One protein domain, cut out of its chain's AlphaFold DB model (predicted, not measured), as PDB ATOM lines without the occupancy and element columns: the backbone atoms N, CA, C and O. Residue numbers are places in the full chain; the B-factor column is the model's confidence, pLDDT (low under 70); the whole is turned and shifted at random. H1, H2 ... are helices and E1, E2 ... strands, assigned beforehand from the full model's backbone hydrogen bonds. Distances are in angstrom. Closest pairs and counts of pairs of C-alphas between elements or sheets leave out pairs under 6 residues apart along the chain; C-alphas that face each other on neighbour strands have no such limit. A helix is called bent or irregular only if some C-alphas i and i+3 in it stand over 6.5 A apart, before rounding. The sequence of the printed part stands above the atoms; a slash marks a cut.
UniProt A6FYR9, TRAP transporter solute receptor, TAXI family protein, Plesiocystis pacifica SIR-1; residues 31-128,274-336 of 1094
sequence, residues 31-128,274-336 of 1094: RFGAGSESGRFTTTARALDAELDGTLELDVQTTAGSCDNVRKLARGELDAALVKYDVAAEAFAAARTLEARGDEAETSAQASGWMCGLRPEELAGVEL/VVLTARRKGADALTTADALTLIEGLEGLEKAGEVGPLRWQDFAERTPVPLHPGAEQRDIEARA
ATOM      1  N   ARG A  31     -57.049  45.512  17.412       95.00
ATOM      2  CA  ARG A  31     -57.916  44.980  16.353       95.00
ATOM      3  C   ARG A  31     -57.169  43.904  15.582       95.00
ATOM      4  O   ARG A  31     -56.276  44.205  14.782       95.00
ATOM      5  N   PHE A  32     -57.535  42.646  15.822       95.38
ATOM      6  CA  PHE A  32     -56.833  41.486  15.294       95.38
ATOM      7  C   PHE A  32     -57.634  40.805  14.179       95.38
ATOM      8  O   PHE A  32     -58.691  40.212  14.403       95.38
ATOM      9  N   GLY A  33     -57.122  40.860  12.951       94.31
ATOM     10  CA  GLY A  33     -57.762  40.256  11.786       94.31
ATOM     11  C   GLY A  33     -57.589  38.747  11.740       94.31
ATOM     12  O   GLY A  33     -56.470  38.234  11.683       94.31
ATOM     13  N   ALA A  34     -58.701  38.025  11.686       89.25
ATOM     14  CA  ALA A  34     -58.701  36.574  11.596       89.25
ATOM     15  C   ALA A  34     -59.177  36.093  10.215       89.25
ATOM     16  O   ALA A  34     -58.496  36.288   9.213       89.25
ATOM     17  N   GLY A  35     -60.311  35.406  10.139       85.50
ATOM     18  CA  GLY A  35     -60.913  34.967   8.883       85.50
ATOM     19  C   GLY A  35     -62.409  34.770   9.070       85.50
ATOM     20  O   GLY A  35     -63.002  35.374   9.958       85.50
ATOM     21  N   SER A  36     -63.026  33.895   8.277       80.31
ATOM     22  CA  SER A  36     -64.441  33.537   8.446       80.31
ATOM     23  C   SER A  36     -64.734  33.015   9.861       80.31
ATOM     24  O   SER A  36     -63.878  32.362  10.454       80.31
ATOM     25  N   GLU A  37     -65.957  33.192  10.359       73.56
ATOM     26  CA  GLU A  37     -66.370  32.847  11.732       73.56
ATOM     27  C   GLU A  37     -66.002  31.414  12.171       73.56
ATOM     28  O   GLU A  37     -65.528  31.199  13.282       73.56
ATOM     29  N   SER A  38     -66.139  30.432  11.273       68.31
ATOM     30  CA  SER A  38     -65.790  29.022  11.511       68.31
ATOM     31  C   SER A  38     -64.402  28.623  10.975       68.31
ATOM     32  O   SER A  38     -64.131  27.443  10.747       68.31
ATOM     33  N   GLY A  39     -63.549  29.598  10.651       75.69
ATOM     34  CA  GLY A  39     -62.243  29.402  10.023       75.69
ATOM     35  C   GLY A  39     -61.115  29.205  11.035       75.69
ATOM     36  O   GLY A  39     -61.177  29.694  12.159       75.69
ATOM     37  N   ARG A  40     -60.033  28.537  10.607       82.44
ATOM     38  CA  ARG A  40     -58.874  28.251  11.471       82.44
ATOM     39  C   ARG A  40     -58.225  29.519  12.032       82.44
ATOM     40  O   ARG A  40     -57.866  29.514  13.198       82.44
ATOM     41  N   PHE A  41     -58.133  30.597  11.246       88.81
ATOM     42  CA  PHE A  41     -57.599  31.875  11.732       88.81
ATOM     43  C   PHE A  41     -58.399  32.418  12.916       88.81
ATOM     44  O   PHE A  41     -57.808  32.874  13.880       88.81
ATOM     45  N   THR A  42     -59.728  32.300  12.888       88.94
ATOM     46  CA  THR A  42     -60.600  32.747  13.984       88.94
ATOM     47  C   THR A  42     -60.450  31.864  15.215       88.94
ATOM     48  O   THR A  42     -60.422  32.373  16.328       88.94
ATOM     49  N   THR A  43     -60.280  30.549  15.037       88.38
ATOM     50  CA  THR A  43     -59.953  29.644  16.149       88.38
ATOM     51  C   THR A  43     -58.616  30.006  16.796       88.38
ATOM     52  O   THR A  43     -58.553  30.117  18.012       88.38
ATOM     53  N   THR A  44     -57.567  30.228  15.996       90.25
ATOM     54  CA  THR A  44     -56.239  30.608  16.501       90.25
ATOM     55  C   THR A  44     -56.256  31.984  17.162       90.25
ATOM     56  O   THR A  44     -55.686  32.133  18.231       90.25
ATOM     57  N   ALA A  45     -56.945  32.970  16.581       92.19
ATOM     58  CA  ALA A  45     -57.041  34.314  17.147       92.19
ATOM     59  C   ALA A  45     -57.820  34.343  18.472       92.19
ATOM     60  O   ALA A  45     -57.400  35.019  19.396       92.19
ATOM     61  N   ARG A  46     -58.909  33.568  18.605       92.56
ATOM     62  CA  ARG A  46     -59.640  33.436  19.882       92.56
ATOM     63  C   ARG A  46     -58.848  32.678  20.944       92.56
ATOM     64  O   ARG A  46     -58.967  32.991  22.119       92.56
ATOM     65  N   ALA A  47     -58.071  31.672  20.540       92.12
ATOM     66  CA  ALA A  47     -57.158  30.998  21.458       92.12
ATOM     67  C   ALA A  47     -56.067  31.964  21.938       92.12
ATOM     68  O   ALA A  47     -55.745  31.967  23.116       92.12
ATOM     69  N   LEU A  48     -55.553  32.810  21.040       93.56
ATOM     70  CA  LEU A  48     -54.560  33.827  21.374       93.56
ATOM     71  C   LEU A  48     -55.132  34.888  22.318       93.56
ATOM     72  O   LEU A  48     -54.487  35.213  23.300       93.56
ATOM     73  N   ASP A  49     -56.346  35.374  22.059       93.81
ATOM     74  CA  ASP A  49     -57.057  36.302  22.948       93.81
ATOM     75  C   ASP A  49     -57.259  35.704  24.352       93.81
ATOM     76  O   ASP A  49     -56.942  36.336  25.353       93.81
ATOM     77  N   ALA A  50     -57.679  34.436  24.430       91.94
ATOM     78  CA  ALA A  50     -57.831  33.735  25.705       91.94
ATOM     79  C   ALA A  50     -56.498  33.517  26.447       91.94
ATOM     80  O   ALA A  50     -56.479  33.557  27.675       91.94
ATOM     81  N   GLU A  51     -55.398  33.277  25.727       91.44
ATOM     82  CA  GLU A  51     -54.055  33.136  26.312       91.44
ATOM     83  C   GLU A  51     -53.514  34.480  26.830       91.44
ATOM     84  O   GLU A  51     -52.760  34.515  27.800       91.44
ATOM     85  N   LEU A  52     -53.917  35.588  26.202       89.75
ATOM     86  CA  LEU A  52     -53.496  36.948  26.543       89.75
ATOM     87  C   LEU A  52     -54.406  37.645  27.566       89.75
ATOM     88  O   LEU A  52     -54.139  38.799  27.925       89.75
ATOM     89  N   ASP A  53     -55.439  36.965  28.068       85.25
ATOM     90  CA  ASP A  53     -56.414  37.523  29.008       85.25
ATOM     91  C   ASP A  53     -55.725  38.185  30.220       85.25
ATOM     92  O   ASP A  53     -54.859  37.611  30.887       85.25
ATOM     93  N   GLY A  54     -56.078  39.444  30.486       76.75
ATOM     94  CA  GLY A  54     -55.475  40.268  31.539       76.75
ATOM     95  C   GLY A  54     -54.115  40.911  31.214       76.75
ATOM     96  O   GLY A  54     -53.621  41.678  32.044       76.75
ATOM     97  N   THR A  55     -53.528  40.660  30.037       82.81
ATOM     98  CA  THR A  55     -52.281  41.308  29.569       82.81
ATOM     99  C   THR A  55     -52.496  42.203  28.348       82.81
ATOM    100  O   THR A  55     -52.082  43.363  28.373       82.81
ATOM    101  N   LEU A  56     -53.186  41.706  27.317       86.44
ATOM    102  CA  LEU A  56     -53.521  42.433  26.094       86.44
ATOM    103  C   LEU A  56     -54.859  41.915  25.552       86.44
ATOM    104  O   LEU A  56     -54.975  40.739  25.231       86.44
ATOM    105  N   GLU A  57     -55.858  42.787  25.439       89.62
ATOM    106  CA  GLU A  57     -57.181  42.425  24.908       89.62
ATOM    107  C   GLU A  57     -57.167  42.471  23.371       89.62
ATOM    108  O   GLU A  57     -56.772  43.490  22.790       89.62
ATOM    109  N   LEU A  58     -57.595  41.390  22.705       92.06
ATOM    110  CA  LEU A  58     -57.704  41.340  21.246       92.06
ATOM    111  C   LEU A  58     -59.166  41.472  20.803       92.06
ATOM    112  O   LEU A  58     -59.992  40.588  21.020       92.06
ATOM    113  N   ASP A  59     -59.480  42.523  20.044       93.31
ATOM    114  CA  ASP A  59     -60.734  42.578  19.287       93.31
ATOM    115  C   ASP A  59     -60.601  41.686  18.041       93.31
ATOM    116  O   ASP A  59     -60.130  42.113  16.981       93.31
ATOM    117  N   VAL A  60     -60.951  40.402  18.184       93.44
ATOM    118  CA  VAL A  60     -60.858  39.410  17.103       93.44
ATOM    119  C   VAL A  60     -61.936  39.661  16.047       93.44
ATOM    120  O   VAL A  60     -63.095  39.251  16.179       93.44
ATOM    121  N   GLN A  61     -61.534  40.254  14.925       92.62
ATOM    122  CA  GLN A  61     -62.438  40.601  13.834       92.62
ATOM    123  C   GLN A  61     -62.555  39.484  12.794       92.62
ATOM    124  O   GLN A  61     -61.570  38.958  12.265       92.62
ATOM    125  N   THR A  62     -63.800  39.160  12.441       89.31
ATOM    126  CA  THR A  62     -64.111  38.257  11.326       89.31
ATOM    127  C   THR A  62     -63.881  38.986  10.001       89.31
ATOM    128  O   THR A  62     -64.402  40.081   9.785       89.31
ATOM    129  N   THR A  63     -63.118  38.377   9.095       90.12
ATOM    130  CA  THR A  63     -62.741  38.966   7.797       90.12
ATOM    131  C   THR A  63     -62.981  37.991   6.649       90.12
ATOM    132  O   THR A  63     -63.239  36.801   6.863       90.12
ATOM    133  N   ALA A  64     -62.885  38.470   5.405       83.06
ATOM    134  CA  ALA A  64     -63.000  37.598   4.232       83.06
ATOM    135  C   ALA A  64     -61.747  36.719   3.991       83.06
ATOM    136  O   ALA A  64     -61.768  35.845   3.125       83.06
ATOM    137  N   GLY A  65     -60.675  36.893   4.777       86.62
ATOM    138  CA  GLY A  65     -59.442  36.105   4.703       86.62
ATOM    139  C   GLY A  65     -58.193  36.961   4.484       86.62
ATOM    140  O   GLY A  65     -58.202  38.167   4.705       86.62
ATOM    141  N   SER A  66     -57.099  36.332   4.044       91.81
ATOM    142  CA  SER A  66     -55.775  36.968   3.946       91.81
ATOM    143  C   SER A  66     -55.745  38.234   3.085       91.81
ATOM    144  O   SER A  66     -55.112  39.205   3.489       91.81
ATOM    145  N   CYS A  67     -56.451  38.263   1.949       90.50
ATOM    146  CA  CYS A  67     -56.500  39.456   1.101       90.50
ATOM    147  C   CYS A  67     -57.201  40.635   1.790       90.50
ATOM    148  O   CYS A  67     -56.765  41.777   1.666       90.50
ATOM    149  N   ASP A  68     -58.285  40.364   2.519       91.44
ATOM    150  CA  ASP A  68     -59.020  41.374   3.287       91.44
ATOM    151  C   ASP A  68     -58.193  41.862   4.481       91.44
ATOM    152  O   ASP A  68     -58.075  43.062   4.698       91.44
ATOM    153  N   ASN A  69     -57.513  40.947   5.179       94.56
ATOM    154  CA  ASN A  69     -56.612  41.277   6.282       94.56
ATOM    155  C   ASN A  69     -55.490  42.225   5.855       94.56
ATOM    156  O   ASN A  69     -55.291  43.247   6.502       94.56
ATOM    157  N   VAL A  70     -54.786  41.929   4.758       93.25
ATOM    158  CA  VAL A  70     -53.728  42.818   4.244       93.25
ATOM    159  C   VAL A  70     -54.297  44.187   3.876       93.25
ATOM    160  O   VAL A  70     -53.723  45.209   4.244       93.25
ATOM    161  N   ARG A  71     -55.456  44.228   3.208       91.69
ATOM    162  CA  ARG A  71     -56.099  45.481   2.791       91.69
ATOM    163  C   ARG A  71     -56.522  46.334   3.997       91.69
ATOM    164  O   ARG A  71     -56.319  47.545   3.998       91.69
ATOM    165  N   LYS A  72     -57.045  45.705   5.050       93.25
ATOM    166  CA  LYS A  72     -57.420  46.359   6.311       93.25
ATOM    167  C   LYS A  72     -56.213  46.796   7.150       93.25
ATOM    168  O   LYS A  72     -56.243  47.888   7.713       93.25
ATOM    169  N   LEU A  73     -55.136  46.004   7.188       93.94
ATOM    170  CA  LEU A  73     -53.857  46.396   7.799       93.94
ATOM    171  C   LEU A  73     -53.282  47.640   7.114       93.94
ATOM    172  O   LEU A  73     -52.864  48.587   7.784       93.94
ATOM    173  N   ALA A  74     -53.317  47.671   5.782       90.75
ATOM    174  CA  ALA A  74     -52.808  48.789   4.999       90.75
ATOM    175  C   ALA A  74     -53.612  50.085   5.231       90.75
ATOM    176  O   ALA A  74     -53.035  51.163   5.363       90.75
ATOM    177  N   ARG A  75     -54.936  49.974   5.408       90.44
ATOM    178  CA  ARG A  75     -55.832  51.101   5.734       90.44
ATOM    179  C   ARG A  75     -55.829  51.523   7.207       90.44
ATOM    180  O   ARG A  75     -56.436  52.536   7.544       90.44
ATOM    181  N   GLY A  76     -55.171  50.768   8.089       89.94
ATOM    182  CA  GLY A  76     -55.201  51.009   9.536       89.94
ATOM    183  C   GLY A  76     -56.533  50.651  10.205       89.94
ATOM    184  O   GLY A  76     -56.825  51.133  11.300       89.94
ATOM    185  N   GLU A  77     -57.344  49.811   9.560       93.12
ATOM    186  CA  GLU A  77     -58.559  49.218  10.135       93.12
ATOM    187  C   GLU A  77     -58.224  48.055  11.092       93.12
ATOM    188  O   GLU A  77     -59.019  47.754  11.978       93.12
ATOM    189  N   LEU A  78     -57.042  47.444  10.934       94.75
ATOM    190  CA  LEU A  78     -56.477  46.406  11.801       94.75
ATOM    191  C   LEU A  78     -55.066  46.785  12.269       94.75
ATOM    192  O   LEU A  78     -54.336  47.483  11.555       94.75
ATOM    193  N   ASP A  79     -54.671  46.249  13.422       94.44
ATOM    194  CA  ASP A  79     -53.354  46.469  14.032       94.44
ATOM    195  C   ASP A  79     -52.421  45.259  13.822       94.44
ATOM    196  O   ASP A  79     -51.243  45.421  13.499       94.44
ATOM    197  N   ALA A  80     -52.966  44.039  13.877       95.81
ATOM    198  CA  ALA A  80     -52.315  42.808  13.419       95.81
ATOM    199  C   ALA A  80     -53.323  41.852  12.771       95.81
ATOM    200  O   ALA A  80     -54.529  41.977  12.969       95.81
ATOM    201  N   ALA A  81     -52.849  40.898  11.972       96.81
ATOM    202  CA  ALA A  81     -53.714  39.874  11.396       96.81
ATOM    203  C   ALA A  81     -52.979  38.574  11.062       96.81
ATOM    204  O   ALA A  81     -51.783  38.571  10.770       96.81
ATOM    205  N   LEU A  82     -53.726  37.468  11.010       95.00
ATOM    206  CA  LEU A  82     -53.242  36.206  10.451       95.00
ATOM    207  C   LEU A  82     -53.311  36.230   8.922       95.00
ATOM    208  O   LEU A  82     -54.364  36.460   8.323       95.00
ATOM    209  N   VAL A  83     -52.187  35.963   8.264       94.12
ATOM    210  CA  VAL A  83     -52.061  36.038   6.803       94.12
ATOM    211  C   VAL A  83     -51.279  34.822   6.297       94.12
ATOM    212  O   VAL A  83     -50.407  34.294   6.987       94.12
ATOM    213  N   LYS A  84     -51.609  34.319   5.101       92.62
ATOM    214  CA  LYS A  84     -50.745  33.356   4.405       92.62
ATOM    215  C   LYS A  84     -49.516  34.072   3.856       92.62
ATOM    216  O   LYS A  84     -49.620  35.195   3.375       92.62
ATOM    217  N   TYR A  85     -48.348  33.456   3.990       92.44
ATOM    218  CA  TYR A  85     -47.101  34.172   3.761       92.44
ATOM    219  C   TYR A  85     -46.886  34.581   2.300       92.44
ATOM    220  O   TYR A  85     -46.368  35.661   2.054       92.44
ATOM    221  N   ASP A  86     -47.346  33.773   1.347       90.00
ATOM    222  CA  ASP A  86     -47.409  34.147  -0.069       90.00
ATOM    223  C   ASP A  86     -48.149  35.485  -0.261       90.00
ATOM    224  O   ASP A  86     -47.616  36.411  -0.872       90.00
ATOM    225  N   VAL A  87     -49.332  35.642   0.348       90.56
ATOM    226  CA  VAL A  87     -50.127  36.888   0.321       90.56
ATOM    227  C   VAL A  87     -49.379  38.063   0.943       90.56
ATOM    228  O   VAL A  87     -49.401  39.160   0.385       90.56
ATOM    229  N   ALA A  88     -48.697  37.846   2.067       91.88
ATOM    230  CA  ALA A  88     -47.891  38.885   2.703       91.88
ATOM    231  C   ALA A  88     -46.691  39.302   1.833       91.88
ATOM    232  O   ALA A  88     -46.431  40.495   1.684       91.88
ATOM    233  N   ALA A  89     -45.988  38.334   1.241       89.50
ATOM    234  CA  ALA A  89     -44.796  38.553   0.429       89.50
ATOM    235  C   ALA A  89     -45.103  39.332  -0.856       89.50
ATOM    236  O   ALA A  89     -44.417  40.309  -1.150       89.50
ATOM    237  N   GLU A  90     -46.155  38.957  -1.588       87.94
ATOM    238  CA  GLU A  90     -46.555  39.666  -2.812       87.94
ATOM    239  C   GLU A  90     -47.080  41.075  -2.518       87.94
ATOM    240  O   GLU A  90     -46.765  42.026  -3.236       87.94
ATOM    241  N   ALA A  91     -47.838  41.244  -1.430       88.94
ATOM    242  CA  ALA A  91     -48.298  42.564  -1.006       88.94
ATOM    243  C   ALA A  91     -47.128  43.478  -0.612       88.94
ATOM    244  O   ALA A  91     -47.106  44.653  -0.979       88.94
ATOM    245  N   PHE A  92     -46.129  42.935   0.089       89.19
ATOM    246  CA  PHE A  92     -44.915  43.664   0.441       89.19
ATOM    247  C   PHE A  92     -44.091  44.028  -0.799       89.19
ATOM    248  O   PHE A  92     -43.672  45.174  -0.943       89.19
ATOM    249  N   ALA A  93     -43.899  43.091  -1.734       86.31
ATOM    250  CA  ALA A  93     -43.188  43.346  -2.986       86.31
ATOM    251  C   ALA A  93     -43.864  44.452  -3.818       86.31
ATOM    252  O   ALA A  93     -43.183  45.335  -4.351       86.31
ATOM    253  N   ALA A  94     -45.199  44.454  -3.876       83.75
ATOM    254  CA  ALA A  94     -45.970  45.515  -4.515       83.75
ATOM    255  C   ALA A  94     -45.761  46.872  -3.817       83.75
ATOM    256  O   ALA A  94     -45.431  47.853  -4.483       83.75
ATOM    257  N   ALA A  95     -45.851  46.923  -2.482       83.38
ATOM    258  CA  ALA A  95     -45.618  48.143  -1.705       83.38
ATOM    259  C   ALA A  95     -44.200  48.716  -1.914       83.38
ATOM    260  O   ALA A  95     -44.038  49.906  -2.188       83.38
ATOM    261  N   ARG A  96     -43.167  47.864  -1.898       83.44
ATOM    262  CA  ARG A  96     -41.771  48.264  -2.159       83.44
ATOM    263  C   ARG A  96     -41.555  48.775  -3.581       83.44
ATOM    264  O   ARG A  96     -40.777  49.704  -3.790       83.44
ATOM    265  N   THR A  97     -42.233  48.179  -4.560       78.75
ATOM    266  CA  THR A  97     -42.167  48.624  -5.961       78.75
ATOM    267  C   THR A  97     -42.764  50.022  -6.127       78.75
ATOM    268  O   THR A  97     -42.214  50.827  -6.882       78.75
ATOM    269  N   LEU A  98     -43.841  50.330  -5.397       75.81
ATOM    270  CA  LEU A  98     -44.451  51.663  -5.362       75.81
ATOM    271  C   LEU A  98     -43.522  52.693  -4.712       75.81
ATOM    272  O   LEU A  98     -43.274  53.744  -5.300       75.81
ATOM    273  N   GLU A  99     -42.936  52.374  -3.554       74.44
ATOM    274  CA  GLU A  99     -41.968  53.255  -2.884       74.44
ATOM    275  C   GLU A  99     -40.745  53.571  -3.757       74.44
ATOM    276  O   GLU A  99     -40.269  54.703  -3.772       74.44
ATOM    277  N   ALA A 100     -40.237  52.586  -4.505       72.00
ATOM    278  CA  ALA A 100     -39.059  52.761  -5.351       72.00
ATOM    279  C   ALA A 100     -39.311  53.625  -6.601       72.00
ATOM    280  O   ALA A 100     -38.361  54.184  -7.150       72.00
ATOM    281  N   ARG A 101     -40.560  53.706  -7.081       68.94
ATOM    282  CA  ARG A 101     -40.921  54.381  -8.342       68.94
ATOM    283  C   ARG A 101     -41.593  55.749  -8.161       68.94
ATOM    284  O   ARG A 101     -41.664  56.495  -9.132       68.94
ATOM    285  N   GLY A 102     -42.034  56.105  -6.952       65.38
ATOM    286  CA  GLY A 102     -42.658  57.406  -6.671       65.38
ATOM    287  C   GLY A 102     -43.937  57.663  -7.485       65.38
ATOM    288  O   GLY A 102     -44.639  56.722  -7.860       65.38
ATOM    289  N   ASP A 103     -44.227  58.934  -7.787       57.44
ATOM    290  CA  ASP A 103     -45.472  59.382  -8.448       57.44
ATOM    291  C   ASP A 103     -45.681  58.814  -9.874       57.44
ATOM    292  O   ASP A 103     -46.798  58.809 -10.387       57.44
ATOM    293  N   GLU A 104     -44.641  58.277 -10.528       55.25
ATOM    294  CA  GLU A 104     -44.751  57.651 -11.861       55.25
ATOM    295  C   GLU A 104     -45.475  56.285 -11.835       55.25
ATOM    296  O   GLU A 104     -45.821  55.738 -12.884       55.25
ATOM    297  N   ALA A 105     -45.721  55.715 -10.649       53.25
ATOM    298  CA  ALA A 105     -46.293  54.379 -10.485       53.25
ATOM    299  C   ALA A 105     -47.834  54.329 -10.494       53.25
ATOM    300  O   ALA A 105     -48.392  53.275 -10.805       53.25
ATOM    301  N   GLU A 106     -48.533  55.438 -10.214       50.88
ATOM    302  CA  GLU A 106     -50.006  55.462 -10.083       50.88
ATOM    303  C   GLU A 106     -50.754  55.073 -11.374       50.88
ATOM    304  O   GLU A 106     -51.916  54.675 -11.323       50.88
ATOM    305  N   THR A 107     -50.096  55.136 -12.537       49.78
ATOM    306  CA  THR A 107     -50.711  54.874 -13.854       49.78
ATOM    307  C   THR A 107     -50.347  53.524 -14.482       49.78
ATOM    308  O   THR A 107     -50.868  53.193 -15.548       49.78
ATOM    309  N   SER A 108     -49.496  52.705 -13.850       51.38
ATOM    310  CA  SER A 108     -49.062  51.420 -14.414       51.38
ATOM    311  C   SER A 108     -49.808  50.230 -13.805       51.38
ATOM    312  O   SER A 108     -49.698  49.959 -12.611       51.38
ATOM    313  N   ALA A 109     -50.479  49.432 -14.645       50.06
ATOM    314  CA  ALA A 109     -51.063  48.139 -14.260       50.06
ATOM    315  C   ALA A 109     -50.023  47.133 -13.706       50.06
ATOM    316  O   ALA A 109     -50.390  46.134 -13.100       50.06
ATOM    317  N   GLN A 110     -48.722  47.394 -13.893       48.19
ATOM    318  CA  GLN A 110     -47.624  46.605 -13.316       48.19
ATOM    319  C   GLN A 110     -47.243  47.023 -11.885       48.19
ATOM    320  O   GLN A 110     -46.397  46.367 -11.285       48.19
ATOM    321  N   ALA A 111     -47.823  48.099 -11.338       48.97
ATOM    322  CA  ALA A 111     -47.569  48.571  -9.973       48.97
ATOM    323  C   ALA A 111     -48.628  48.110  -8.949       48.97
ATOM    324  O   ALA A 111     -48.437  48.259  -7.744       48.97
ATOM    325  N   SER A 112     -49.744  47.535  -9.408       55.81
ATOM    326  CA  SER A 112     -50.733  46.878  -8.548       55.81
ATOM    327  C   SER A 112     -50.262  45.477  -8.163       55.81
ATOM    328  O   SER A 112     -49.759  44.744  -9.015       55.81
ATOM    329  N   GLY A 113     -50.455  45.081  -6.902       61.38
ATOM    330  CA  GLY A 113     -50.167  43.715  -6.468       61.38
ATOM    331  C   GLY A 113     -51.024  42.739  -7.269       61.38
ATOM    332  O   GLY A 113     -52.252  42.769  -7.164       61.38
ATOM    333  N   TRP A 114     -50.385  41.907  -8.097       73.38
ATOM    334  CA  TRP A 114     -51.085  40.962  -8.972       73.38
ATOM    335  C   TRP A 114     -51.899  39.945  -8.157       73.38
ATOM    336  O   TRP A 114     -52.956  39.492  -8.595       73.38
ATOM    337  N   MET A 115     -51.449  39.651  -6.933       81.31
ATOM    338  CA  MET A 115     -52.175  38.843  -5.965       81.31
ATOM    339  C   MET A 115     -53.120  39.697  -5.115       81.31
ATOM    340  O   MET A 115     -52.797  40.820  -4.729       81.31
ATOM    341  N   CYS A 116     -54.310  39.165  -4.820       81.00
ATOM    342  CA  CYS A 116     -55.391  39.858  -4.110       81.00
ATOM    343  C   CYS A 116     -55.966  41.120  -4.788       81.00
ATOM    344  O   CYS A 116     -56.944  41.654  -4.265       81.00
ATOM    345  N   GLY A 117     -55.430  41.599  -5.918       79.81
ATOM    346  CA  GLY A 117     -55.922  42.801  -6.604       79.81
ATOM    347  C   GLY A 117     -55.803  44.060  -5.740       79.81
ATOM    348  O   GLY A 117     -56.769  44.809  -5.593       79.81
ATOM    349  N   LEU A 118     -54.655  44.238  -5.082       82.31
ATOM    350  CA  LEU A 118     -54.379  45.400  -4.233       82.31
ATOM    351  C   LEU A 118     -54.045  46.613  -5.106       82.31
ATOM    352  O   LEU A 118     -53.170  46.539  -5.977       82.31
ATOM    353  N   ARG A 119     -54.740  47.732  -4.880       81.38
ATOM    354  CA  ARG A 119     -54.525  48.966  -5.644       81.38
ATOM    355  C   ARG A 119     -53.308  49.732  -5.107       81.38
ATOM    356  O   ARG A 119     -53.087  49.717  -3.898       81.38
ATOM    357  N   PRO A 120     -52.557  50.450  -5.962       76.44
ATOM    358  CA  PRO A 120     -51.418  51.273  -5.544       76.44
ATOM    359  C   PRO A 120     -51.716  52.210  -4.366       76.44
ATOM    360  O   PRO A 120     -50.978  52.249  -3.385       76.44
ATOM    361  N   GLU A 121     -52.861  52.884  -4.423       76.06
ATOM    362  CA  GLU A 121     -53.373  53.784  -3.382       76.06
ATOM    363  C   GLU A 121     -53.586  53.110  -2.015       76.06
ATOM    364  O   GLU A 121     -53.542  53.776  -0.985       76.06
ATOM    365  N   GLU A 122     -53.803  51.791  -1.988       79.69
ATOM    366  CA  GLU A 122     -54.004  51.024  -0.755       79.69
ATOM    367  C   GLU A 122     -52.679  50.671  -0.070       79.69
ATOM    368  O   GLU A 122     -52.684  50.448   1.134       79.69
ATOM    369  N   LEU A 123     -51.563  50.622  -0.806       83.12
ATOM    370  CA  LEU A 123     -50.241  50.213  -0.304       83.12
ATOM    371  C   LEU A 123     -49.250  51.380  -0.165       83.12
ATOM    372  O   LEU A 123     -48.169  51.207   0.399       83.12
ATOM    373  N   ALA A 124     -49.594  52.567  -0.667       81.25
ATOM    374  CA  ALA A 124     -48.723  53.734  -0.638       81.25
ATOM    375  C   ALA A 124     -48.342  54.143   0.801       81.25
ATOM    376  O   ALA A 124     -49.194  54.495   1.621       81.25
ATOM    377  N   GLY A 125     -47.037  54.131   1.098       79.38
ATOM    378  CA  GLY A 125     -46.499  54.463   2.421       79.38
ATOM    379  C   GLY A 125     -46.792  53.417   3.501       79.38
ATOM    380  O   GLY A 125     -46.799  53.768   4.684       79.38
ATOM    381  N   VAL A 126     -47.076  52.171   3.106       88.31
ATOM    382  CA  VAL A 126     -47.299  51.030   3.999       88.31
ATOM    383  C   VAL A 126     -46.122  50.061   3.899       88.31
ATOM    384  O   VAL A 126     -45.830  49.536   2.831       88.31
ATOM    385  N   GLU A 127     -45.496  49.759   5.030       90.31
ATOM    386  CA  GLU A 127     -44.464  48.734   5.165       90.31
ATOM    387  C   GLU A 127     -45.026  47.581   6.008       90.31
ATOM    388  O   GLU A 127     -45.340  47.750   7.184       90.31
ATOM    389  N   LEU A 128     -45.197  46.402   5.405       93.25
ATOM    390  CA  LEU A 128     -45.648  45.207   6.123       93.25
ATOM    391  C   LEU A 128     -44.486  44.601   6.917       93.25
ATOM    392  O   LEU A 128     -43.372  44.511   6.405       93.25
ATOM    393  N   VAL A 274     -48.526  33.442   8.980       94.00
ATOM    394  CA  VAL A 274     -47.801  34.444   9.765       94.00
ATOM    395  C   VAL A 274     -48.761  35.378  10.484       94.00
ATOM    396  O   VAL A 274     -49.885  35.592  10.022       94.00
ATOM    397  N   VAL A 275     -48.302  35.946  11.593       95.69
ATOM    398  CA  VAL A 275     -48.899  37.143  12.186       95.69
ATOM    399  C   VAL A 275     -48.196  38.349  11.579       95.69
ATOM    400  O   VAL A 275     -46.976  38.489  11.682       95.69
ATOM    401  N   LEU A 276     -48.977  39.176  10.895       96.00
ATOM    402  CA  LEU A 276     -48.514  40.322  10.127       96.00
ATOM    403  C   LEU A 276     -49.017  41.612  10.775       96.00
ATOM    404  O   LEU A 276     -50.172  41.684  11.194       96.00
ATOM    405  N   THR A 277     -48.170  42.632  10.802       95.88
ATOM    406  CA  THR A 277     -48.529  44.009  11.153       95.88
ATOM    407  C   THR A 277     -48.061  44.964  10.050       95.88
ATOM    408  O   THR A 277     -47.516  44.533   9.030       95.88
ATOM    409  N   ALA A 278     -48.323  46.257  10.210       93.69
ATOM    410  CA  ALA A 278     -47.956  47.270   9.235       93.69
ATOM    411  C   ALA A 278     -47.446  48.547   9.909       93.69
ATOM    412  O   ALA A 278     -48.053  49.054  10.851       93.69
ATOM    413  N   ARG A 279     -46.395  49.129   9.344       91.88
ATOM    414  CA  ARG A 279     -45.996  50.515   9.559       91.88
ATOM    415  C   ARG A 279     -46.620  51.378   8.472       91.88
ATOM    416  O   ARG A 279     -46.512  51.075   7.290       91.88
ATOM    417  N   ARG A 280     -47.280  52.470   8.853       88.88
ATOM    418  CA  ARG A 280     -47.975  53.373   7.924       88.88
ATOM    419  C   ARG A 280     -47.429  54.781   8.078       88.88
ATOM    420  O   ARG A 280     -47.462  55.338   9.171       88.88
ATOM    421  N   LYS A 281     -46.931  55.368   6.988       81.81
ATOM    422  CA  LYS A 281     -46.348  56.723   6.953       81.81
ATOM    423  C   LYS A 281     -45.321  56.961   8.077       81.81
ATOM    424  O   LYS A 281     -45.281  58.035   8.669       81.81
ATOM    425  N   GLY A 282     -44.514  55.943   8.382       75.94
ATOM    426  CA  GLY A 282     -43.473  55.993   9.415       75.94
ATOM    427  C   GLY A 282     -43.927  55.705  10.853       75.94
ATOM    428  O   GLY A 282     -43.082  55.727  11.741       75.94
ATOM    429  N   ALA A 283     -45.211  55.419  11.099       83.56
ATOM    430  CA  ALA A 283     -45.721  55.023  12.413       83.56
ATOM    431  C   ALA A 283     -46.080  53.528  12.441       83.56
ATOM    432  O   ALA A 283     -46.851  53.066  11.595       83.56
ATOM    433  N   ASP A 284     -45.525  52.778  13.395       85.25
ATOM    434  CA  ASP A 284     -45.847  51.361  13.604       85.25
ATOM    435  C   ASP A 284     -47.282  51.199  14.136       85.25
ATOM    436  O   ASP A 284     -47.726  51.976  14.984       85.25
ATOM    437  N   ALA A 285     -48.025  50.206  13.628       87.62
ATOM    438  CA  ALA A 285     -49.354  49.871  14.149       87.62
ATOM    439  C   ALA A 285     -49.301  49.266  15.555       87.62
ATOM    440  O   ALA A 285     -50.252  49.416  16.314       87.62
ATOM    441  N   LEU A 286     -48.200  48.586  15.876       89.88
ATOM    442  CA  LEU A 286     -47.944  47.974  17.171       89.88
ATOM    443  C   LEU A 286     -46.714  48.603  17.802       89.88
ATOM    444  O   LEU A 286     -45.731  48.886  17.121       89.88
ATOM    445  N   THR A 287     -46.738  48.791  19.117       89.94
ATOM    446  CA  THR A 287     -45.502  49.116  19.825       89.94
ATOM    447  C   THR A 287     -44.628  47.867  19.957       89.94
ATOM    448  O   THR A 287     -45.098  46.733  19.848       89.94
ATOM    449  N   THR A 288     -43.335  48.051  20.239       86.69
ATOM    450  CA  THR A 288     -42.430  46.938  20.578       86.69
ATOM    451  C   THR A 288     -42.982  46.095  21.731       86.69
ATOM    452  O   THR A 288     -42.874  44.875  21.681       86.69
ATOM    453  N   ALA A 289     -43.611  46.728  22.729       86.81
ATOM    454  CA  ALA A 289     -44.209  46.033  23.866       86.81
ATOM    455  C   ALA A 289     -45.413  45.173  23.443       86.81
ATOM    456  O   ALA A 289     -45.440  43.993  23.773       86.81
ATOM    457  N   ASP A 290     -46.338  45.714  22.643       90.19
ATOM    458  CA  ASP A 290     -47.511  44.955  22.168       90.19
ATOM    459  C   ASP A 290     -47.088  43.761  21.302       90.19
ATOM    460  O   ASP A 290     -47.634  42.666  21.420       90.19
ATOM    461  N   ALA A 291     -46.074  43.954  20.452       91.19
ATOM    462  CA  ALA A 291     -45.503  42.885  19.642       91.19
ATOM    463  C   ALA A 291     -44.867  41.777  20.498       91.19
ATOM    464  O   ALA A 291     -45.061  40.603  20.193       91.19
ATOM    465  N   LEU A 292     -44.137  42.131  21.562       88.88
ATOM    466  CA  LEU A 292     -43.566  41.160  22.500       88.88
ATOM    467  C   LEU A 292     -44.662  40.380  23.233       88.88
ATOM    468  O   LEU A 292     -44.611  39.155  23.250       88.88
ATOM    469  N   THR A 293     -45.692  41.059  23.744       91.62
ATOM    470  CA  THR A 293     -46.829  40.409  24.414       91.62
ATOM    471  C   THR A 293     -47.589  39.475  23.470       91.62
ATOM    472  O   THR A 293     -47.884  38.342  23.838       91.62
ATOM    473  N   LEU A 294     -47.830  39.873  22.213       92.38
ATOM    474  CA  LEU A 294     -48.398  38.970  21.202       92.38
ATOM    475  C   LEU A 294     -47.533  37.719  20.992       92.38
ATOM    476  O   LEU A 294     -48.076  36.626  20.834       92.38
ATOM    477  N   ILE A 295     -46.205  37.862  20.974       91.69
ATOM    478  CA  ILE A 295     -45.292  36.722  20.831       91.69
ATOM    479  C   ILE A 295     -45.356  35.811  22.062       91.69
ATOM    480  O   ILE A 295     -45.425  34.598  21.892       91.69
ATOM    481  N   GLU A 296     -45.412  36.361  23.274       90.12
ATOM    482  CA  GLU A 296     -45.578  35.581  24.509       90.12
ATOM    483  C   GLU A 296     -46.861  34.734  24.482       90.12
ATOM    484  O   GLU A 296     -46.818  33.539  24.787       90.12
ATOM    485  N   GLY A 297     -47.985  35.303  24.035       92.44
ATOM    486  CA  GLY A 297     -49.229  34.549  23.853       92.44
ATOM    487  C   GLY A 297     -49.106  33.451  22.793       92.44
ATOM    488  O   GLY A 297     -49.561  32.324  22.988       92.44
ATOM    489  N   LEU A 298     -48.432  33.732  21.674       92.81
ATOM    490  CA  LEU A 298     -48.169  32.722  20.644       92.81
ATOM    491  C   LEU A 298     -47.283  31.579  21.164       92.81
ATOM    492  O   LEU A 298     -47.521  30.425  20.811       92.81
ATOM    493  N   GLU A 299     -46.293  31.871  22.009       89.75
ATOM    494  CA  GLU A 299     -45.451  30.861  22.664       89.75
ATOM    495  C   GLU A 299     -46.258  30.009  23.654       89.75
ATOM    496  O   GLU A 299     -46.019  28.803  23.778       89.75
ATOM    497  N   GLY A 300     -47.229  30.607  24.352       89.12
ATOM    498  CA  GLY A 300     -48.206  29.889  25.175       89.12
ATOM    499  C   GLY A 300     -49.008  28.882  24.349       89.12
ATOM    500  O   GLY A 300     -49.046  27.688  24.667       89.12
ATOM    501  N   LEU A 301     -49.538  29.322  23.203       91.44
ATOM    502  CA  LEU A 301     -50.240  28.446  22.262       91.44
ATOM    503  C   LEU A 301     -49.345  27.352  21.664       91.44
ATOM    504  O   LEU A 301     -49.826  26.243  21.412       91.44
ATOM    505  N   GLU A 302     -48.062  27.635  21.415       88.94
ATOM    506  CA  GLU A 302     -47.096  26.635  20.946       88.94
ATOM    507  C   GLU A 302     -46.920  25.535  22.001       88.94
ATOM    508  O   GLU A 302     -47.032  24.349  21.686       88.94
ATOM    509  N   LYS A 303     -46.729  25.917  23.272       85.19
ATOM    510  CA  LYS A 303     -46.607  24.977  24.400       85.19
ATOM    511  C   LYS A 303     -47.871  24.141  24.600       85.19
ATOM    512  O   LYS A 303     -47.772  22.966  24.953       85.19
ATOM    513  N   ALA A 304     -49.046  24.717  24.346       84.50
ATOM    514  CA  ALA A 304     -50.328  24.012  24.376       84.50
ATOM    515  C   ALA A 304     -50.565  23.104  23.148       84.50
ATOM    516  O   ALA A 304     -51.511  22.317  23.137       84.50
ATOM    517  N   GLY A 305     -49.715  23.183  22.115       81.25
ATOM    518  CA  GLY A 305     -49.857  22.433  20.863       81.25
ATOM    519  C   GLY A 305     -50.951  22.965  19.925       81.25
ATOM    520  O   GLY A 305     -51.321  22.288  18.958       81.25
ATOM    521  N   GLU A 306     -51.474  24.164  20.190       82.25
ATOM    522  CA  GLU A 306     -52.526  24.803  19.392       82.25
ATOM    523  C   GLU A 306     -51.978  25.399  18.088       82.25
ATOM    524  O   GLU A 306     -52.658  25.364  17.052       82.25
ATOM    525  N   VAL A 307     -50.728  25.873  18.105       84.62
ATOM    526  CA  VAL A 307     -49.971  26.335  16.925       84.62
ATOM    527  C   VAL A 307     -48.716  25.481  16.692       84.62
ATOM    528  O   VAL A 307     -48.418  24.565  17.454       84.62
ATOM    529  N   GLY A 308     -48.048  25.684  15.553       81.44
ATOM    530  CA  GLY A 308     -46.776  25.023  15.253       81.44
ATOM    531  C   GLY A 308     -45.588  25.749  15.895       81.44
ATOM    532  O   GLY A 308     -45.785  26.797  16.505       81.44
ATOM    533  N   PRO A 309     -44.361  25.227  15.724       81.69
ATOM    534  CA  PRO A 309     -43.175  25.878  16.256       81.69
ATOM    535  C   PRO A 309     -42.996  27.268  15.651       81.69
ATOM    536  O   PRO A 309     -43.017  27.417  14.418       81.69
ATOM    537  N   LEU A 310     -42.826  28.266  16.518       85.81
ATOM    538  CA  LEU A 310     -42.662  29.649  16.099       85.81
ATOM    539  C   LEU A 310     -41.330  29.842  15.369       85.81
ATOM    540  O   LEU A 310     -40.317  29.214  15.681       85.81
ATOM    541  N   ARG A 311     -41.334  30.703  14.348       84.81
ATOM    542  CA  ARG A 311     -40.117  31.098  13.624       84.81
ATOM    543  C   ARG A 311     -40.096  32.605  13.397       84.81
ATOM    544  O   ARG A 311     -41.102  33.165  12.957       84.81
ATOM    545  N   TRP A 312     -38.932  33.212  13.625       82.06
ATOM    546  CA  TRP A 312     -38.691  34.650  13.477       82.06
ATOM    547  C   TRP A 312     -37.596  34.923  12.435       82.06
ATOM    548  O   TRP A 312     -37.892  34.892  11.241       82.06
ATOM    549  N   GLN A 313     -36.337  35.134  12.837       67.38
ATOM    550  CA  GLN A 313     -35.285  35.639  11.943       67.38
ATOM    551  C   GLN A 313     -34.885  34.626  10.864       67.38
ATOM    552  O   GLN A 313     -34.748  35.001   9.706       67.38
ATOM    553  N   ASP A 314     -34.833  33.324  11.169       67.50
ATOM    554  CA  ASP A 314     -34.552  32.292  10.149       67.50
ATOM    555  C   ASP A 314     -35.622  32.242   9.051       67.50
ATOM    556  O   ASP A 314     -35.372  31.770   7.939       67.50
ATOM    557  N   PHE A 315     -36.839  32.675   9.385       73.56
ATOM    558  CA  PHE A 315     -37.939  32.792   8.443       73.56
ATOM    559  C   PHE A 315     -37.860  34.119   7.679       73.56
ATOM    560  O   PHE A 315     -37.968  34.107   6.454       73.56
ATOM    561  N   ALA A 316     -37.604  35.234   8.365       69.00
ATOM    562  CA  ALA A 316     -37.482  36.556   7.753       69.00
ATOM    563  C   ALA A 316     -36.269  36.685   6.816       69.00
ATOM    564  O   ALA A 316     -36.400  37.253   5.748       69.00
ATOM    565  N   GLU A 317     -35.110  36.096   7.117       66.75
ATOM    566  CA  GLU A 317     -33.932  36.158   6.228       66.75
ATOM    567  C   GLU A 317     -34.118  35.394   4.913       66.75
ATOM    568  O   GLU A 317     -33.487  35.692   3.899       66.75
ATOM    569  N   ARG A 318     -34.978  34.373   4.925       65.12
ATOM    570  CA  ARG A 318     -35.277  33.555   3.743       65.12
ATOM    571  C   ARG A 318     -36.390  34.148   2.891       65.12
ATOM    572  O   ARG A 318     -36.771  33.543   1.891       65.12
ATOM    573  N   THR A 319     -36.967  35.266   3.314       73.50
ATOM    574  CA  THR A 319     -38.212  35.762   2.756       73.50
ATOM    575  C   THR A 319     -38.227  37.301   2.694       73.50
ATOM    576  O   THR A 319     -37.432  37.949   3.357       73.50
ATOM    577  N   PRO A 320     -39.032  37.945   1.830       78.44
ATOM    578  CA  PRO A 320     -38.850  39.378   1.562       78.44
ATOM    579  C   PRO A 320     -39.362  40.320   2.666       78.44
ATOM    580  O   PRO A 320     -38.959  41.479   2.689       78.44
ATOM    581  N   VAL A 321     -40.257  39.864   3.549       88.44
ATOM    582  CA  VAL A 321     -40.910  40.722   4.560       88.44
ATOM    583  C   VAL A 321     -40.052  40.817   5.837       88.44
ATOM    584  O   VAL A 321     -39.744  39.771   6.410       88.44
ATOM    585  N   PRO A 322     -39.695  42.024   6.322       89.19
ATOM    586  CA  PRO A 322     -38.846  42.202   7.503       89.19
ATOM    587  C   PRO A 322     -39.568  41.862   8.816       89.19
ATOM    588  O   PRO A 322     -40.800  41.889   8.886       89.19
ATOM    589  N   LEU A 323     -38.806  41.582   9.881       89.88
ATOM    590  CA  LEU A 323     -39.349  41.462  11.238       89.88
ATOM    591  C   LEU A 323     -39.750  42.827  11.806       89.88
ATOM    592  O   LEU A 323     -39.130  43.853  11.535       89.88
ATOM    593  N   HIS A 324     -40.773  42.819  12.654       93.00
ATOM    594  CA  HIS A 324     -41.064  43.930  13.548       93.00
ATOM    595  C   HIS A 324     -39.955  44.057  14.617       93.00
ATOM    596  O   HIS A 324     -39.485  43.025  15.099       93.00
ATOM    597  N   PRO A 325     -39.582  45.264  15.089       87.00
ATOM    598  CA  PRO A 325     -38.516  45.435  16.087       87.00
ATOM    599  C   PRO A 325     -38.689  44.609  17.373       87.00
ATOM    600  O   PRO A 325     -37.725  44.079  17.914       87.00
ATOM    601  N   GLY A 326     -39.927  44.448  17.859       85.56
ATOM    602  CA  GLY A 326     -40.216  43.566  19.005       85.56
ATOM    603  C   GLY A 326     -39.994  42.079  18.707       85.56
ATOM    604  O   GLY A 326     -39.528  41.341  19.568       85.56
ATOM    605  N   ALA A 327     -40.260  41.648  17.473       87.00
ATOM    606  CA  ALA A 327     -39.981  40.286  17.029       87.00
ATOM    607  C   ALA A 327     -38.480  40.038  16.841       87.00
ATOM    608  O   ALA A 327     -37.995  38.974  17.205       87.00
ATOM    609  N   GLU A 328     -37.744  41.026  16.333       82.12
ATOM    610  CA  GLU A 328     -36.280  40.995  16.240       82.12
ATOM    611  C   GLU A 328     -35.639  40.893  17.633       82.12
ATOM    612  O   GLU A 328     -34.799  40.028  17.865       82.12
ATOM    613  N   GLN A 329     -36.099  41.701  18.595       78.69
ATOM    614  CA  GLN A 329     -35.638  41.604  19.981       78.69
ATOM    615  C   GLN A 329     -35.909  40.213  20.573       78.69
ATOM    616  O   GLN A 329     -35.011  39.612  21.167       78.69
ATOM    617  N   ARG A 330     -37.127  39.682  20.404       80.50
ATOM    618  CA  ARG A 330     -37.478  38.359  20.929       80.50
ATOM    619  C   ARG A 330     -36.697  37.235  20.261       80.50
ATOM    620  O   ARG A 330     -36.336  36.279  20.933       80.50
ATOM    621  N   ASP A 331     -36.414  37.347  18.970       75.62
ATOM    622  CA  ASP A 331     -35.584  36.381  18.255       75.62
ATOM    623  C   ASP A 331     -34.145  36.367  18.790       75.62
ATOM    624  O   ASP A 331     -33.610  35.291  19.054       75.62
ATOM    625  N   ILE A 332     -33.551  37.535  19.056       70.12
ATOM    626  CA  ILE A 332     -32.231  37.639  19.698       70.12
ATOM    627  C   ILE A 332     -32.248  36.965  21.079       70.12
ATOM    628  O   ILE A 332     -31.343  36.195  21.407       70.12
ATOM    629  N   GLU A 333     -33.289  37.205  21.879       69.75
ATOM    630  CA  GLU A 333     -33.473  36.560  23.187       69.75
ATOM    631  C   GLU A 333     -33.680  35.042  23.070       69.75
ATOM    632  O   GLU A 333     -33.088  34.284  23.834       69.75
ATOM    633  N   ALA A 334     -34.466  34.574  22.098       65.62
ATOM    634  CA  ALA A 334     -34.711  33.153  21.852       65.62
ATOM    635  C   ALA A 334     -33.467  32.425  21.307       65.62
ATOM    636  O   ALA A 334     -33.278  31.231  21.547       65.62
ATOM    637  N   ARG A 335     -32.591  33.141  20.590       62.53
ATOM    638  CA  ARG A 335     -31.272  32.654  20.154       62.53
ATOM    639  C   ARG A 335     -30.242  32.658  21.281       62.53
ATOM    640  O   ARG A 335     -29.223  31.968  21.153       62.53
ATOM    641  N   ALA A 336     -30.479  33.402  22.363       61.31
ATOM    642  CA  ALA A 336     -29.588  33.428  23.508       61.31
ATOM    643  C   ALA A 336     -29.566  32.050  24.190       61.31
ATOM    644  O   ALA A 336     -30.584  31.475  24.566       61.31
TER     645      ALA A 336
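This is residues 31 to 128 and 274 to 336 of the 1094 residues of the protein "TRAP transporter solute receptor, TAXI family protein" of Plesiocystis pacifica SIR-1 (UniProt A6FYR9). The core is a twisted sheet of five strands, with H1 over one face and H2 over the other as three layers; H3 stands beside the sheet near its E4 edge, and H4 packs on H2 and H3. H5 packs crosswise on H1, H7 packs on H5, and little H6 is near H7. The printed part has 161 residues with seven named helices and five named strands, E1 H1 E2 H2 E3 H3 H4 E4 E5 H5 H6 H7, of mixed class; the mixed sheet runs E2 E1 E3 E5 E4. It is compact, with a radius of gyration of the C-alphas of 15.7 A and spans of 49 by 38 by 24 A.

Start at E1, residues 31 to 33, parallel to its neighbours E2, residues 58 to 61, and E3, residues 80 to 84; look for N 32 and O 59 at 2.9 A and N 33 and O 80 at 2.8 A, within hydrogen-bond range. E5, residues 274 to 280, is antiparallel to E3, with N 81 and O 276 at 2.9 A, and to E4, residues 126 to 128, with N 127 and O 279 at 2.8 A. H1, residues 40 to 51, is on the sheet at a height of 8.2 A; E1, H1, E2 form a strand-helix-strand unit, two parallel neighbour strands joined through a helix, with a right-handed crossover. H2, residues 66 to 75, lies over E3 and E5 at a height of 6.8 A. H3, residues 85 to 105, is at the sheet's level and touches H2 with residues 87 to 91 alone, Val 87 nearest Ser 66 at 6.7 A between C-alphas, a steep tilt of 40 degrees. H4, residues 120 to 123, touches H3, the closest C-alphas being those of Leu 123 and Ala 95, 5.3 A. H5, residues 288 to 303, only grazes the sheet and touches H1 about perpendicular at 75 degrees, C-alphas of Gly 297 and Glu 51 closest at 5.6 A. H7, residues 325 to 335, touches H5, C-alphas of Gly 326 and Thr 288 closest at 4.3 A; H6, residues 313 to 316, is close but not clearly touching H7. Every O i to N i+4 pair is within range in H1, H2, H5 and H7, and 14 of 17 in H3; H4 and H6 are too short for one.

Find C-alpha 31 at (-57.916, 44.980, 16.353), where E1 begins. H3 is 24.7 A long, H5 22.7 A and E5 19.0 A; H3 is irregular, C-alphas 100 and 103 being 9.7 A apart. H7 ends at C-alpha 335, (-31.272, 32.654, 20.154).

The C-alphas farthest apart, of Glu 104 and Ala 304, are 49.8 A apart. Residues 129 to 273 are not printed, a gap of 11.6 A between C-alphas 128 and 274. The link H3 to H4 is long. Confidence is under 70 for 23 residues, among them 101 to 113.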